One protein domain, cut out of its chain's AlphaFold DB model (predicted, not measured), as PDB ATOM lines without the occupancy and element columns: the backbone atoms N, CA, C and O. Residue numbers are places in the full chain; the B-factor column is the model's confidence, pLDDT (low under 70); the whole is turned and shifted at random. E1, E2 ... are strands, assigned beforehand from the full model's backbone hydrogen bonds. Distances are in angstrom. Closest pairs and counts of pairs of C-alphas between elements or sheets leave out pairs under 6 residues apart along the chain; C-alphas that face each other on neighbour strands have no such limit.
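This is residues 26 to 138 of the 138 residues of an uncharacterized protein of Bacteroides acidifaciens (UniProt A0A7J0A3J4). There is little regular structure: long loops run out from a small, strongly twisted three-stranded sheet, with the short hairpin E4 and E5 near its edge strand E3, and residues 63 to 68 and 109 to 115 stick out. The 113 printed residues have no named helix; the class is all strand, E1 to E5 in chain order holding only 24 residues. The sheet's order is E2, E1, E3, antiparallel. The whole is only just loose, close to compact, with a radius of gyration of the C-alphas of 16.0 A, spanning 46 by 38 by 23 A.

Inner strand E1, residues 40 to 47, has staggered pairing. Its residues 40 to 43 pair with E2, residues 79 to 82, in a hairpin; N 42 and O 80, 2.9 A apart, are within hydrogen-bond range. Its residues 43 to 47 pair with E3, residues 99 to 103, with N 45 and O 101 at 3.0 A. E4, residues 129 to 131, and E5, residues 134 to 137, are antiparallel at 139 degrees, with N 129 and O 137 at 2.8 A.

E1 runs 21.1 A from C-alpha 40 at (145.571, 217.636, 149.936); E5 ends at C-alpha 137, (161.908, 202.722, 149.074).

The printed part has no cut. Long links join E1 to E2, E2 to E3 and E3 to E4. No printed residue is under 70 in pLDDT.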
ATOM      1  N   LEU A  26     162.951 206.039 135.043       87.38
ATOM      2  CA  LEU A  26     161.901 207.010 135.330       87.38
ATOM      3  C   LEU A  26     160.760 206.906 134.321       87.38
ATOM      4  O   LEU A  26     160.957 206.718 133.121       87.38
ATOM      5  N   ILE A  27     159.541 207.091 134.820       90.75
ATOM      6  CA  ILE A  27     158.346 207.151 133.987       90.75
ATOM      7  C   ILE A  27     158.332 208.505 133.265       90.75
ATOM      8  O   ILE A  27     158.133 209.543 133.889       90.75
ATOM      9  N   THR A  28     158.518 208.502 131.943       93.50
ATOM     10  CA  THR A  28     158.400 209.727 131.134       93.50
ATOM     11  C   THR A  28     156.945 210.188 130.999       93.50
ATOM     12  O   THR A  28     156.023 209.359 131.015       93.50
ATOM     13  N   ASN A  29     156.765 211.504 130.833       94.50
ATOM     14  CA  ASN A  29     155.488 212.191 130.628       94.50
ATOM     15  C   ASN A  29     154.389 211.722 131.598       94.50
ATOM     16  O   ASN A  29     153.327 211.268 131.177       94.50
ATOM     17  N   VAL A  30     154.656 211.778 132.910       96.12
ATOM     18  CA  VAL A  30     153.693 211.339 133.939       96.12
ATOM     19  C   VAL A  30     152.352 212.056 133.800       96.12
ATOM     20  O   VAL A  30     151.311 211.418 133.907       96.12
ATOM     21  N   TYR A  31     152.366 213.351 133.480       95.69
ATOM     22  CA  TYR A  31     151.152 214.155 133.322       95.69
ATOM     23  C   TYR A  31     150.323 213.810 132.074       95.69
ATOM     24  O   TYR A  31     149.161 214.190 132.002       95.69
ATOM     25  N   GLY A  32     150.881 213.060 131.118       96.88
ATOM     26  CA  GLY A  32     150.148 212.506 129.976       96.88
ATOM     27  C   GLY A  32     149.571 211.104 130.213       96.88
ATOM     28  O   GLY A  32     149.123 210.468 129.262       96.88
ATOM     29  N   ARG A  33     149.635 210.575 131.443       96.12
ATOM     30  CA  ARG A  33     149.158 209.227 131.802       96.12
ATOM     31  C   ARG A  33     147.850 209.287 132.594       96.12
ATOM     32  O   ARG A  33     147.429 210.345 133.045       96.12
ATOM     33  N   ASP A  34     147.237 208.123 132.796       96.31
ATOM     34  CA  ASP A  34     146.137 207.951 133.750       96.31
ATOM     35  C   ASP A  34     146.674 208.145 135.178       96.31
ATOM     36  O   ASP A  34     147.387 207.289 135.714       96.31
ATOM     37  N   ILE A  35     146.397 209.319 135.751       97.25
ATOM     38  CA  ILE A  35     146.906 209.742 137.054       97.25
ATOM     39  C   ILE A  35     145.769 209.996 138.035       97.25
ATOM     40  O   ILE A  35     144.728 210.565 137.712       97.25
ATOM     41  N   ARG A  36     146.023 209.645 139.293       97.56
ATOM     42  CA  ARG A  36     145.187 210.034 140.425       97.56
ATOM     43  C   ARG A  36     146.042 210.765 141.442       97.56
ATOM     44  O   ARG A  36     146.995 210.200 141.972       97.56
ATOM     45  N   SER A  37     145.675 212.009 141.731       98.00
ATOM     46  CA  SER A  37     146.389 212.813 142.717       98.00
ATOM     47  C   SER A  37     146.185 212.281 144.140       98.00
ATOM     48  O   SER A  37     145.072 211.926 144.534       98.00
ATOM     49  N   LEU A  38     147.270 212.286 144.917       98.62
ATOM     50  CA  LEU A  38     147.265 212.140 146.374       98.62
ATOM     51  C   LEU A  38     147.629 213.472 147.060       98.62
ATOM     52  O   LEU A  38     148.156 213.482 148.172       98.62
ATOM     53  N   ASN A  39     147.332 214.608 146.428       98.69
ATOM     54  CA  ASN A  39     147.465 215.934 147.038       98.69
ATOM     55  C   ASN A  39     146.344 216.188 148.066       98.69
ATOM     56  O   ASN A  39     145.361 215.440 148.148       98.69
ATOM     57  N   GLY A  40     146.503 217.227 148.883       98.44
ATOM     58  CA  GLY A  40     145.571 217.636 149.936       98.44
ATOM     59  C   GLY A  40     146.244 217.741 151.303       98.44
ATOM     60  O   GLY A  40     147.466 217.786 151.399       98.44
ATOM     61  N   LYS A  41     145.446 217.769 152.375       98.25
ATOM     62  CA  LYS A  41     145.953 217.834 153.755       98.25
ATOM     63  C   LYS A  41     146.282 216.449 154.306       98.25
ATOM     64  O   LYS A  41     145.366 215.656 154.546       98.25
ATOM     65  N   TRP A  42     147.560 216.195 154.560       98.75
ATOM     66  CA  TRP A  42     148.069 214.972 155.185       98.75
ATOM     67  C   TRP A  42     148.277 215.213 156.678       98.75
ATOM     68  O   TRP A  42     148.566 216.339 157.077       98.75
ATOM     69  N   ASN A  43     148.123 214.179 157.501       98.69
ATOM     70  CA  ASN A  43     148.479 214.262 158.916       98.69
ATOM     71  C   ASN A  43     150.000 214.284 159.049       98.69
ATOM     72  O   ASN A  43     150.683 213.585 158.295       98.69
ATOM     73  N   ALA A  44     150.505 215.083 159.982       98.56
ATOM     74  CA  ALA A  44     151.927 215.301 160.165       98.56
ATOM     75  C   ALA A  44     152.354 215.121 161.624       98.56
ATOM     76  O   ALA A  44     151.643 215.536 162.538       98.56
ATOM     77  N   ILE A  45     153.532 214.530 161.829       98.56
ATOM     78  CA  ILE A  45     154.210 214.462 163.130       98.56
ATOM     79  C   ILE A  45     155.611 215.042 162.952       98.56
ATOM     80  O   ILE A  45     156.364 214.582 162.094       98.56
ATOM     81  N   ILE A  46     155.942 216.050 163.754       98.38
ATOM     82  CA  ILE A  46     157.280 216.646 163.815       98.38
ATOM     83  C   ILE A  46     158.136 215.746 164.713       98.38
ATOM     84  O   ILE A  46     157.835 215.592 165.893       98.38
ATOM     85  N   ASP A  47     159.179 215.134 164.161       98.19
ATOM     86  CA  ASP A  47     160.034 214.146 164.831       98.19
ATOM     87  C   ASP A  47     161.453 214.706 164.976       98.19
ATOM     88  O   ASP A  47     162.382 214.342 164.259       98.19
ATOM     89  N   LEU A  48     161.599 215.662 165.900       97.56
ATOM     90  CA  LEU A  48     162.846 216.396 166.145       97.56
ATOM     91  C   LEU A  48     164.037 215.483 166.473       97.56
ATOM     92  O   LEU A  48     165.168 215.816 166.139       97.56
ATOM     93  N   TYR A  49     163.785 214.349 167.129       97.50
ATOM     94  CA  TYR A  49     164.824 213.439 167.614       97.50
ATOM     95  C   TYR A  49     164.923 212.136 166.809       97.50
ATOM     96  O   TYR A  49     165.570 211.195 167.271       97.50
ATOM     97  N   ASP A  50     164.283 212.054 165.636       97.00
ATOM     98  CA  ASP A  50     164.299 210.877 164.751       97.00
ATOM     99  C   ASP A  50     163.852 209.555 165.424       97.00
ATOM    100  O   ASP A  50     164.254 208.453 165.024       97.00
ATOM    101  N   GLN A  51     162.992 209.630 166.444       97.56
ATOM    102  CA  GLN A  51     162.561 208.462 167.225       97.56
ATOM    103  C   GLN A  51     161.444 207.671 166.539       97.56
ATOM    104  O   GLN A  51     161.289 206.466 166.771       97.56
ATOM    105  N   GLY A  52     160.696 208.303 165.630       97.62
ATOM    106  CA  GLY A  52     159.527 207.706 164.988       97.62
ATOM    107  C   GLY A  52     159.852 206.428 164.212       97.62
ATOM    108  O   GLY A  52     159.039 205.499 164.154       97.62
ATOM    109  N   ARG A  53     161.071 206.307 163.666       97.25
ATOM    110  CA  ARG A  53     161.500 205.074 162.985       97.25
ATOM    111  C   ARG A  53     161.719 203.934 163.977       97.25
ATOM    112  O   ARG A  53     161.278 202.817 163.702       97.25
ATOM    113  N   GLY A  54     162.359 204.218 165.114       96.81
ATOM    114  CA  GLY A  54     162.570 203.252 166.198       96.81
ATOM    115  C   GLY A  54     161.246 202.746 166.771       96.81
ATOM    116  O   GLY A  54     161.058 201.540 166.924       96.81
ATOM    117  N   MET A  55     160.286 203.656 166.951       96.50
ATOM    118  CA  MET A  55     158.917 203.357 167.397       96.50
ATOM    119  C   MET A  55     158.023 202.742 166.309       96.50
ATOM    120  O   MET A  55     156.906 202.309 166.584       96.50
ATOM    121  N   LYS A  56     158.504 202.688 165.062       97.50
ATOM    122  CA  LYS A  56     157.781 202.165 163.896       97.50
ATOM    123  C   LYS A  56     156.431 202.848 163.663       97.50
ATOM    124  O   LYS A  56     155.451 202.172 163.335       97.50
ATOM    125  N   VAL A  57     156.387 204.181 163.761       98.06
ATOM    126  CA  VAL A  57     155.147 204.971 163.596       98.06
ATOM    127  C   VAL A  57     154.441 204.686 162.267       98.06
ATOM    128  O   VAL A  57     153.217 204.670 162.199       98.06
ATOM    129  N   TYR A  58     155.195 204.331 161.223       98.25
ATOM    130  CA  TYR A  58     154.688 203.928 159.906       98.25
ATOM    131  C   TYR A  58     153.746 202.710 159.910       98.25
ATOM    132  O   TYR A  58     153.067 202.462 158.913       98.25
ATOM    133  N   ARG A  59     153.687 201.937 161.003       97.75
ATOM    134  CA  ARG A  59     152.714 200.846 161.181       97.75
ATOM    135  C   ARG A  59     151.331 201.334 161.608       97.75
ATOM    136  O   ARG A  59     150.399 200.536 161.552       97.75
ATOM    137  N   ASN A  60     151.207 202.601 162.012       96.94
ATOM    138  CA  ASN A  60     149.962 203.233 162.441       96.94
ATOM    139  C   ASN A  60     149.182 202.369 163.448       96.94
ATOM    140  O   ASN A  60     148.001 202.078 163.263       96.94
ATOM    141  N   GLN A  61     149.888 201.875 164.467       94.75
ATOM    142  CA  GLN A  61     149.290 201.079 165.529       94.75
ATOM    143  C   GLN A  61     148.541 201.998 166.489       94.75
ATOM    144  O   GLN A  61     149.038 203.057 166.858       94.75
ATOM    145  N   GLY A  62     147.348 201.568 166.884       91.88
ATOM    146  CA  GLY A  62     146.593 202.158 167.978       91.88
ATOM    147  C   GLY A  62     146.376 201.123 169.081       91.88
ATOM    148  O   GLY A  62     146.510 199.919 168.818       91.88
ATOM    149  N   PRO A  63     146.038 201.570 170.297       91.94
ATOM    150  CA  PRO A  63     145.752 200.673 171.409       91.94
ATOM    151  C   PRO A  63     144.533 199.795 171.099       91.94
ATOM    152  O   PRO A  63     143.531 200.285 170.574       91.94
ATOM    153  N   LYS A  64     144.617 198.490 171.390       91.69
ATOM    154  CA  LYS A  64     143.510 197.533 171.203       91.69
ATOM    155  C   LYS A  64     142.950 197.029 172.530       91.69
ATOM    156  O   LYS A  64     141.765 196.718 172.600       91.69
ATOM    157  N   GLY A  65     143.793 196.936 173.556       91.81
ATOM    158  CA  GLY A  65     143.410 196.595 174.925       91.81
ATOM    159  C   GLY A  65     143.754 197.691 175.933       91.81
ATOM    160  O   GLY A  65     144.391 198.687 175.604       91.81
ATOM    161  N   ASN A  66     143.370 197.471 177.190       90.12
ATOM    162  CA  ASN A  66     143.533 198.448 178.278       90.12
ATOM    163  C   ASN A  66     144.997 198.722 178.663       90.12
ATOM    164  O   ASN A  66     145.275 199.709 179.335       90.12
ATOM    165  N   THR A  67     145.917 197.834 178.286       91.06
ATOM    166  CA  THR A  67     147.353 197.943 178.586       91.06
ATOM    167  C   THR A  67     148.175 198.419 177.396       91.06
ATOM    168  O   THR A  67     149.363 198.689 177.553       91.06
ATOM    169  N   ASP A  68     147.578 198.481 176.203       91.06
ATOM    170  CA  ASP A  68     148.286 198.958 175.023       91.06
ATOM    171  C   ASP A  68     148.408 200.477 175.109       91.06
ATOM    172  O   ASP A  68     147.419 201.185 175.302       91.06
ATOM    173  N   PHE A  69     149.621 200.986 174.927       90.19
ATOM    174  CA  PHE A  69     149.884 202.415 174.928       90.19
ATOM    175  C   PHE A  69     150.848 202.771 173.800       90.19
ATOM    176  O   PHE A  69     151.849 202.089 173.577       90.19
ATOM    177  N   TYR A  70     150.523 203.845 173.085       93.81
ATOM    178  CA  TYR A  70     151.310 204.376 171.982       93.81
ATOM    179  C   TYR A  70     151.375 205.895 172.115       93.81
ATOM    180  O   TYR A  70     150.346 206.557 172.211       93.81
ATOM    181  N   GLU A  71     152.582 206.452 172.072       93.38
ATOM    182  CA  GLU A  71     152.824 207.895 172.232       93.38
ATOM    183  C   GLU A  71     152.621 208.697 170.935       93.38
ATOM    184  O   GLU A  71     153.019 209.854 170.836       93.38
ATOM    185  N   TYR A  72     152.015 208.095 169.909       96.12
ATOM    186  CA  TYR A  72     151.785 208.741 168.621       96.12
ATOM    187  C   TYR A  72     150.383 208.455 168.087       96.12
ATOM    188  O   TYR A  72     149.787 207.411 168.347       96.12
ATOM    189  N   SER A  73     149.879 209.385 167.279       96.62
ATOM    190  CA  SER A  73     148.661 209.218 166.495       96.62
ATOM    191  C   SER A  73     148.764 210.046 165.219       96.62
ATOM    192  O   SER A  73     149.146 211.214 165.255       96.62
ATOM    193  N   PHE A  74     148.373 209.464 164.083       96.88
ATOM    194  CA  PHE A  74     148.172 210.208 162.836       96.88
ATOM    195  C   PHE A  74     146.755 210.788 162.721       96.88
ATOM    196  O   PHE A  74     146.326 211.136 161.626       96.88
ATOM    197  N   GLN A  75     145.996 210.878 163.814       93.00
ATOM    198  CA  GLN A  75     144.662 211.479 163.842       93.00
ATOM    199  C   GLN A  75     144.569 212.548 164.931       93.00
ATOM    200  O   GLN A  75     145.138 212.399 166.008       93.00
ATOM    201  N   GLY A  76     143.830 213.625 164.644       93.19
ATOM    202  CA  GLY A  76     143.549 214.704 165.600       93.19
ATOM    203  C   GLY A  76     144.659 215.748 165.776       93.19
ATOM    204  O   GLY A  76     144.458 216.702 166.517       93.19
ATOM    205  N   GLY A  77     145.802 215.593 165.098       95.25
ATOM    206  CA  GLY A  77     146.960 216.486 165.213       95.25
ATOM    207  C   GLY A  77     147.164 217.448 164.037       95.25
ATOM    208  O   GLY A  77     146.236 217.789 163.298       95.25
ATOM    209  N   LEU A  78     148.421 217.872 163.863       97.75
ATOM    210  CA  LEU A  78     148.864 218.756 162.784       97.75
ATOM    211  C   LEU A  78     148.541 218.154 161.411       97.75
ATOM    212  O   LEU A  78     148.729 216.961 161.164       97.75
ATOM    213  N   ARG A  79     148.095 219.009 160.486       98.50
ATOM    214  CA  ARG A  79     147.890 218.641 159.087       98.50
ATOM    215  C   ARG A  79     148.552 219.646 158.165       98.50
ATOM    216  O   ARG A  79     148.235 220.831 158.230       98.50
ATOM    217  N   LEU A  80     149.405 219.154 157.275       98.69
ATOM    218  CA  LEU A  80     150.142 219.962 156.310       98.69
ATOM    219  C   LEU A  80     149.589 219.739 154.899       98.69
ATOM    220  O   LEU A  80     149.178 218.633 154.531       98.69
ATOM    221  N   ASN A  81     149.547 220.810 154.116       98.75
ATOM    222  CA  ASN A  81     149.193 220.783 152.707       98.75
ATOM    223  C   ASN A  81     150.302 220.096 151.903       98.75
ATOM    224  O   ASN A  81     151.487 220.358 152.110       98.75
ATOM    225  N   VAL A  82     149.892 219.239 150.969       98.56
ATOM    226  CA  VAL A  82     150.745 218.591 149.971       98.56
ATOM    227  C   VAL A  82     150.146 218.865 148.584       98.56
ATOM    228  O   VAL A  82     148.966 218.551 148.381       98.56
ATOM    229  N   PRO A  83     150.913 219.401 147.618       98.62
ATOM    230  CA  PRO A  83     152.316 219.804 147.728       98.62
ATOM    231  C   PRO A  83     152.487 221.102 148.535       98.62
ATOM    232  O   PRO A  83     151.544 221.877 148.677       98.62
ATOM    233  N   GLY A  84     153.699 221.329 149.035       98.12
ATOM    234  CA  GLY A  84     154.094 222.541 149.755       98.12
ATOM    235  C   GLY A  84     155.284 222.266 150.671       98.12
ATOM    236  O   GLY A  84     155.414 221.154 151.187       98.12
ATOM    237  N   ASP A  85     156.150 223.258 150.871       98.38
ATOM    238  CA  ASP A  85     157.128 223.225 151.960       98.38
ATOM    239  C   ASP A  85     156.401 223.275 153.311       98.38
ATOM    240  O   ASP A  85     155.291 223.798 153.412       98.38
ATOM    241  N   TRP A  86     156.996 222.713 154.362       98.25
ATOM    242  CA  TRP A  86     156.424 222.826 155.705       98.25
ATOM    243  C   TRP A  86     156.734 224.174 156.365       98.25
ATOM    244  O   TRP A  86     155.996 224.605 157.250       98.25
ATOM    245  N   ASN A  87     157.805 224.845 155.929       98.62
ATOM    246  CA  ASN A  87     158.375 226.023 156.584       98.62
ATOM    247  C   ASN A  87     157.415 227.215 156.593       98.62
ATOM    248  O   ASN A  87     157.370 227.974 157.559       98.62
ATOM    249  N   SER A  88     156.636 227.378 155.528       98.31
ATOM    250  CA  SER A  88     155.676 228.474 155.375       98.31
ATOM    251  C   SER A  88     154.283 228.176 155.940       98.31
ATOM    252  O   SER A  88     153.440 229.071 155.972       98.31
ATOM    253  N   GLN A  89     154.015 226.945 156.393       98.50
ATOM    254  CA  GLN A  89     152.662 226.534 156.788       98.50
ATOM    255  C   GLN A  89     152.329 226.805 158.254       98.50
ATOM    256  O   GLN A  89     151.154 226.975 158.578       98.50
ATOM    257  N   THR A  90     153.332 226.850 159.133       97.19
ATOM    258  CA  THR A  90     153.159 227.229 160.541       97.19
ATOM    259  C   THR A  90     154.440 227.883 161.070       97.19
ATOM    260  O   THR A  90     155.530 227.431 160.702       97.19
ATOM    261  N   PRO A  91     154.361 228.941 161.900       98.19
ATOM    262  CA  PRO A  91     155.544 229.670 162.367       98.19
ATOM    263  C   PRO A  91     156.600 228.794 163.057       98.19
ATOM    264  O   PRO A  91     157.796 229.038 162.896       98.19
ATOM    265  N   GLU A  92     156.177 227.751 163.770       97.81
ATOM    266  CA  GLU A  92     157.035 226.799 164.487       97.81
ATOM    267  C   GLU A  92     157.926 225.985 163.538       97.81
ATOM    268  O   GLU A  92     159.003 225.544 163.932       97.81
ATOM    269  N   LEU A  93     157.507 225.809 162.280       98.50
ATOM    270  CA  LEU A  93     158.265 225.072 161.266       98.50
ATOM    271  C   LEU A  93     159.179 225.962 160.422       98.50
ATOM    272  O   LEU A  93     159.956 225.436 159.622       98.50
ATOM    273  N   LYS A  94     159.139 227.290 160.599       98.56
ATOM    274  CA  LYS A  94     159.872 228.249 159.756       98.56
ATOM    275  C   LYS A  94     161.354 227.909 159.618       98.56
ATOM    276  O   LYS A  94     161.877 227.908 158.507       98.56
ATOM    277  N   PHE A  95     161.997 227.577 160.732       98.44
ATOM    278  CA  PHE A  95     163.415 227.213 160.799       98.44
ATOM    279  C   PHE A  95     163.625 225.739 161.159       98.44
ATOM    280  O   PHE A  95     164.713 225.357 161.577       98.44
ATOM    281  N   TYR A  96     162.577 224.916 161.057       98.50
ATOM    282  CA  TYR A  96     162.679 223.513 161.419       98.50
ATOM    283  C   TYR A  96     163.484 222.740 160.373       98.50
ATOM    284  O   TYR A  96     163.113 222.678 159.197       98.50
ATOM    285  N   GLU A  97     164.550 222.105 160.850       98.19
ATOM    286  CA  GLU A  97     165.392 221.174 160.110       98.19
ATOM    287  C   GLU A  97     165.382 219.833 160.847       98.19
ATOM    288  O   GLU A  97     165.822 219.733 161.991       98.19
ATOM    289  N   GLY A  98     164.835 218.798 160.214       97.31
ATOM    290  CA  GLY A  98     164.664 217.492 160.843       97.31
ATOM    291  C   GLY A  98     163.668 216.622 160.089       97.31
ATOM    292  O   GLY A  98     163.386 216.852 158.909       97.31
ATOM    293  N   THR A  99     163.129 215.617 160.773       98.50
ATOM    294  CA  THR A  99     162.175 214.674 160.190       98.50
ATOM    295  C   THR A  99     160.739 215.103 160.456       98.50
ATOM    296  O   THR A  99     160.313 215.272 161.592       98.50
ATOM    297  N   VAL A 100     159.942 215.194 159.392       98.62
ATOM    298  CA  VAL A 100     158.482 215.297 159.489       98.62
ATOM    299  C   VAL A 100     157.862 214.057 158.856       98.62
ATOM    300  O   VAL A 100     158.085 213.765 157.680       98.62
ATOM    301  N   TRP A 101     157.065 213.320 159.626       98.69
ATOM    302  CA  TRP A 101     156.288 212.191 159.115       98.69
ATOM    303  C   TRP A 101     155.007 212.697 158.476       98.69
ATOM    304  O   TRP A 101     154.228 213.360 159.147       98.69
ATOM    305  N   TYR A 102     154.750 212.324 157.222       98.69
ATOM    306  CA  TYR A 102     153.488 212.587 156.529       98.69
ATOM    307  C   TYR A 102     152.696 211.289 156.370       98.69
ATOM    308  O   TYR A 102     153.232 210.288 155.892       98.69
ATOM    309  N   ALA A 103     151.405 211.310 156.701       98.50
ATOM    310  CA  ALA A 103     150.523 210.158 156.537       98.50
ATOM    311  C   ALA A 103     149.144 210.544 155.990       98.50
ATOM    312  O   ALA A 103     148.549 211.562 156.357       98.50
ATOM    313  N   ARG A 104     148.597 209.677 155.137       98.12
ATOM    314  CA  ARG A 104     147.201 209.730 154.701       98.12
ATOM    315  C   ARG A 104     146.682 208.345 154.358       98.12
ATOM    316  O   ARG A 104     147.443 207.471 153.951       98.12
ATOM    317  N   HIS A 105     145.365 208.197 154.413       98.19
ATOM    318  CA  HIS A 105     144.675 207.059 153.822       98.19
ATOM    319  C   HIS A 105     144.258 207.369 152.380       98.19
ATOM    320  O   HIS A 105     144.036 208.528 152.001       98.19
ATOM    321  N   PHE A 106     144.176 206.324 151.565       98.12
ATOM    322  CA  PHE A 106     143.596 206.374 150.232       98.12
ATOM    323  C   PHE A 106     143.089 204.984 149.850       98.12
ATOM    324  O   PHE A 106     143.742 203.982 150.129       98.12
ATOM    325  N   ASP A 107     141.950 204.929 149.167       97.94
ATOM    326  CA  ASP A 107     141.445 203.673 148.617       97.94
ATOM    327  C   ASP A 107     142.116 203.367 147.284       97.94
ATOM    328  O   ASP A 107     142.284 204.263 146.455       97.94
ATOM    329  N   ALA A 108     142.440 202.105 147.021       96.25
ATOM    330  CA  ALA A 108     142.948 201.663 145.728       96.25
ATOM    331  C   ALA A 108     142.331 200.318 145.340       96.25
ATOM    332  O   ALA A 108     142.278 199.385 146.137       96.25
ATOM    333  N   LYS A 109     141.878 200.210 144.088       95.44
ATOM    334  CA  LYS A 109     141.404 198.942 143.526       95.44
ATOM    335  C   LYS A 109     142.596 198.159 142.993       95.44
ATOM    336  O   LYS A 109     143.377 198.703 142.213       95.44
ATOM    337  N   ARG A 110     142.697 196.880 143.359       94.38
ATOM    338  CA  ARG A 110     143.662 195.957 142.754       94.38
ATOM    339  C   ARG A 110     143.200 195.607 141.342       94.38
ATOM    340  O   ARG A 110     142.117 195.058 141.168       94.38
ATOM    341  N   LEU A 111     144.027 195.911 140.347       94.88
ATOM    342  CA  LEU A 111     143.750 195.630 138.938       94.88
ATOM    343  C   LEU A 111     144.728 194.561 138.444       94.88
ATOM    344  O   LEU A 111     145.913 194.832 138.298       94.88
ATOM    345  N   THR A 112     144.246 193.343 138.192       93.94
ATOM    346  CA  THR A 112     145.086 192.173 137.849       93.94
ATOM    347  C   THR A 112     145.905 192.344 136.569       93.94
ATOM    348  O   THR A 112     146.980 191.766 136.457       93.94
ATOM    349  N   HIS A 113     145.434 193.160 135.624       95.19
ATOM    350  CA  HIS A 113     146.075 193.375 134.320       95.19
ATOM    351  C   HIS A 113     146.785 194.728 134.192       95.19
ATOM    352  O   HIS A 113     147.193 195.110 133.097       95.19
ATOM    353  N   LYS A 114     146.914 195.488 135.287       95.88
ATOM    354  CA  LYS A 114     147.575 196.799 135.276       95.88
ATOM    355  C   LYS A 114     148.628 196.887 136.371       95.88
ATOM    356  O   LYS A 114     148.517 196.269 137.425       95.88
ATOM    357  N   ARG A 115     149.643 197.713 136.125       94.62
ATOM    358  CA  ARG A 115     150.610 198.137 137.141       94.62
ATOM    359  C   ARG A 115     150.227 199.525 137.632       94.62
ATOM    360  O   ARG A 115     149.793 200.361 136.843       94.62
ATOM    361  N   GLN A 116     150.398 199.754 138.925       95.75
ATOM    362  CA  GLN A 116     150.184 201.046 139.567       95.75
ATOM    363  C   GLN A 116     151.491 201.463 140.234       95.75
ATOM    364  O   GLN A 116     152.201 200.622 140.781       95.75
ATOM    365  N   PHE A 117     151.807 202.752 140.162       95.88
ATOM    366  CA  PHE A 117     153.032 203.319 140.709       95.88
ATOM    367  C   PHE A 117     152.674 204.510 141.587       95.88
ATOM    368  O   PHE A 117     151.787 205.291 141.240       95.88
ATOM    369  N   LEU A 118     153.383 204.657 142.702       96.62
ATOM    370  CA  LEU A 118     153.438 205.924 143.416       96.62
ATOM    371  C   LEU A 118     154.505 206.790 142.751       96.62
ATOM    372  O   LEU A 118     155.619 206.326 142.512       96.62
ATOM    373  N   TYR A 119     154.146 208.028 142.430       96.88
ATOM    374  CA  TYR A 119     155.046 208.993 141.815       96.88
ATOM    375  C   TYR A 119     155.106 210.248 142.679       96.88
ATOM    376  O   TYR A 119     154.076 210.861 142.961       96.88
ATOM    377  N   PHE A 120     156.317 210.625 143.074       97.00
ATOM    378  CA  PHE A 120     156.595 211.850 143.806       97.00
ATOM    379  C   PHE A 120     157.319 212.807 142.864       97.00
ATOM    380  O   PHE A 120     158.372 212.460 142.336       97.00
ATOM    381  N   GLY A 121     156.750 213.994 142.634       95.81
ATOM    382  CA  GLY A 121     157.392 215.001 141.782       95.81
ATOM    383  C   GLY A 121     158.704 215.499 142.389       95.81
ATOM    384  O   GLY A 121     159.721 215.553 141.706       95.81
ATOM    385  N   ALA A 122     158.679 215.810 143.685       97.00
ATOM    386  CA  ALA A 122     159.853 216.111 144.491       97.00
ATOM    387  C   ALA A 122     159.532 215.899 145.976       97.00
ATOM    388  O   ALA A 122     158.416 216.184 146.418       97.00
ATOM    389  N   VAL A 123     160.520 215.435 146.738       98.19
ATOM    390  CA  VAL A 123     160.523 215.444 148.206       98.19
ATOM    391  C   VAL A 123     161.899 215.931 148.633       98.19
ATOM    392  O   VAL A 123     162.902 215.391 148.173       98.19
ATOM    393  N   SER A 124     161.953 216.977 149.457       97.69
ATOM    394  CA  SER A 124     163.211 217.609 149.860       97.69
ATOM    395  C   SER A 124     163.478 217.383 151.351       97.69
ATOM    396  O   SER A 124     162.567 217.530 152.156       97.69
ATOM    397  N   TYR A 125     164.695 217.045 151.787       96.31
ATOM    398  CA  TYR A 125     165.872 216.698 150.969       96.31
ATOM    399  C   TYR A 125     165.942 215.198 150.626       96.31
ATOM    400  O   TYR A 125     166.406 214.808 149.560       96.31
ATOM    401  N   ARG A 126     165.483 214.350 151.549       97.56
ATOM    402  CA  ARG A 126     165.481 212.883 151.456       97.56
ATOM    403  C   ARG A 126     164.221 212.350 152.115       97.56
ATOM    404  O   ARG A 126     163.722 212.964 153.056       97.56
ATOM    405  N   CYS A 127     163.746 211.195 151.672       98.00
ATOM    406  CA  CYS A 127     162.611 210.537 152.300       98.00
ATOM    407  C   CYS A 127     162.866 209.049 152.533       98.00
ATOM    408  O   CYS A 127     163.946 208.517 152.280       98.00
ATOM    409  N   ARG A 128     161.873 208.422 153.161       98.50
ATOM    410  CA  ARG A 128     161.622 206.986 153.126       98.50
ATOM    411  C   ARG A 128     160.122 206.821 153.019       98.50
ATOM    412  O   ARG A 128     159.377 207.451 153.771       98.50
ATOM    413  N   VAL A 129     159.686 205.993 152.089       98.56
ATOM    414  CA  VAL A 129     158.274 205.775 151.812       98.56
ATOM    415  C   VAL A 129     157.847 204.466 152.451       98.56
ATOM    416  O   VAL A 129     158.464 203.422 152.244       98.56
ATOM    417  N   TYR A 130     156.752 204.525 153.204       98.69
ATOM    418  CA  TYR A 130     156.138 203.362 153.823       98.69
ATOM    419  C   TYR A 130     154.710 203.204 153.309       98.69
ATOM    420  O   TYR A 130     153.951 204.172 153.261       98.69
ATOM    421  N   LEU A 131     154.333 201.981 152.948       98.56
ATOM    422  CA  LEU A 131     152.987 201.637 152.507       98.56
ATOM    423  C   LEU A 131     152.490 200.442 153.319       98.56
ATOM    424  O   LEU A 131     153.161 199.416 153.393       98.56
ATOM    425  N   ASN A 132     151.316 200.581 153.938       98.00
ATOM    426  CA  ASN A 132     150.682 199.536 154.752       98.00
ATOM    427  C   ASN A 132     151.619 198.914 155.811       98.00
ATOM    428  O   ASN A 132     151.602 197.707 156.037       98.00
ATOM    429  N   GLY A 133     152.443 199.741 156.465       97.69
ATOM    430  CA  GLY A 133     153.316 199.314 157.562       97.69
ATOM    431  C   GLY A 133     154.689 198.764 157.164       97.69
ATOM    432  O   GLY A 133     155.422 198.325 158.054       97.69
ATOM    433  N   ALA A 134     155.062 198.808 155.880       98.12
ATOM    434  CA  ALA A 134     156.367 198.367 155.380       98.12
ATOM    435  C   ALA A 134     157.052 199.445 154.527       98.12
ATOM    436  O   ALA A 134     156.380 200.187 153.812       98.12
ATOM    437  N   GLU A 135     158.383 199.526 154.595       98.19
ATOM    438  CA  GLU A 135     159.188 200.404 153.734       98.19
ATOM    439  C   GLU A 135     159.177 199.876 152.292       98.19
ATOM    440  O   GLU A 135     159.341 198.676 152.070       98.19
ATOM    441  N   ILE A 136     158.974 200.765 151.320       97.69
ATOM    442  CA  ILE A 136     158.936 200.426 149.886       97.69
ATOM    443  C   ILE A 136     160.023 201.132 149.067       97.69
ATOM    444  O   ILE A 136     160.191 200.828 147.888       97.69
ATOM    445  N   GLY A 137     160.765 202.052 149.683       94.75
ATOM    446  CA  GLY A 137     161.908 202.722 149.074       94.75
ATOM    447  C   GLY A 137     162.348 203.956 149.864       94.75
ATOM    448  O   GLY A 137     161.539 204.502 150.624       94.75
ATOM    449  N   PRO A 138     163.613 204.385 149.712       89.38
ATOM    450  CA  PRO A 138     164.033 205.731 150.081       89.38
ATOM    451  C   PRO A 138     163.362 206.783 149.184       89.38
ATOM    452  O   PRO A 138     163.026 206.458 148.023       89.38
TER     453      PRO A 138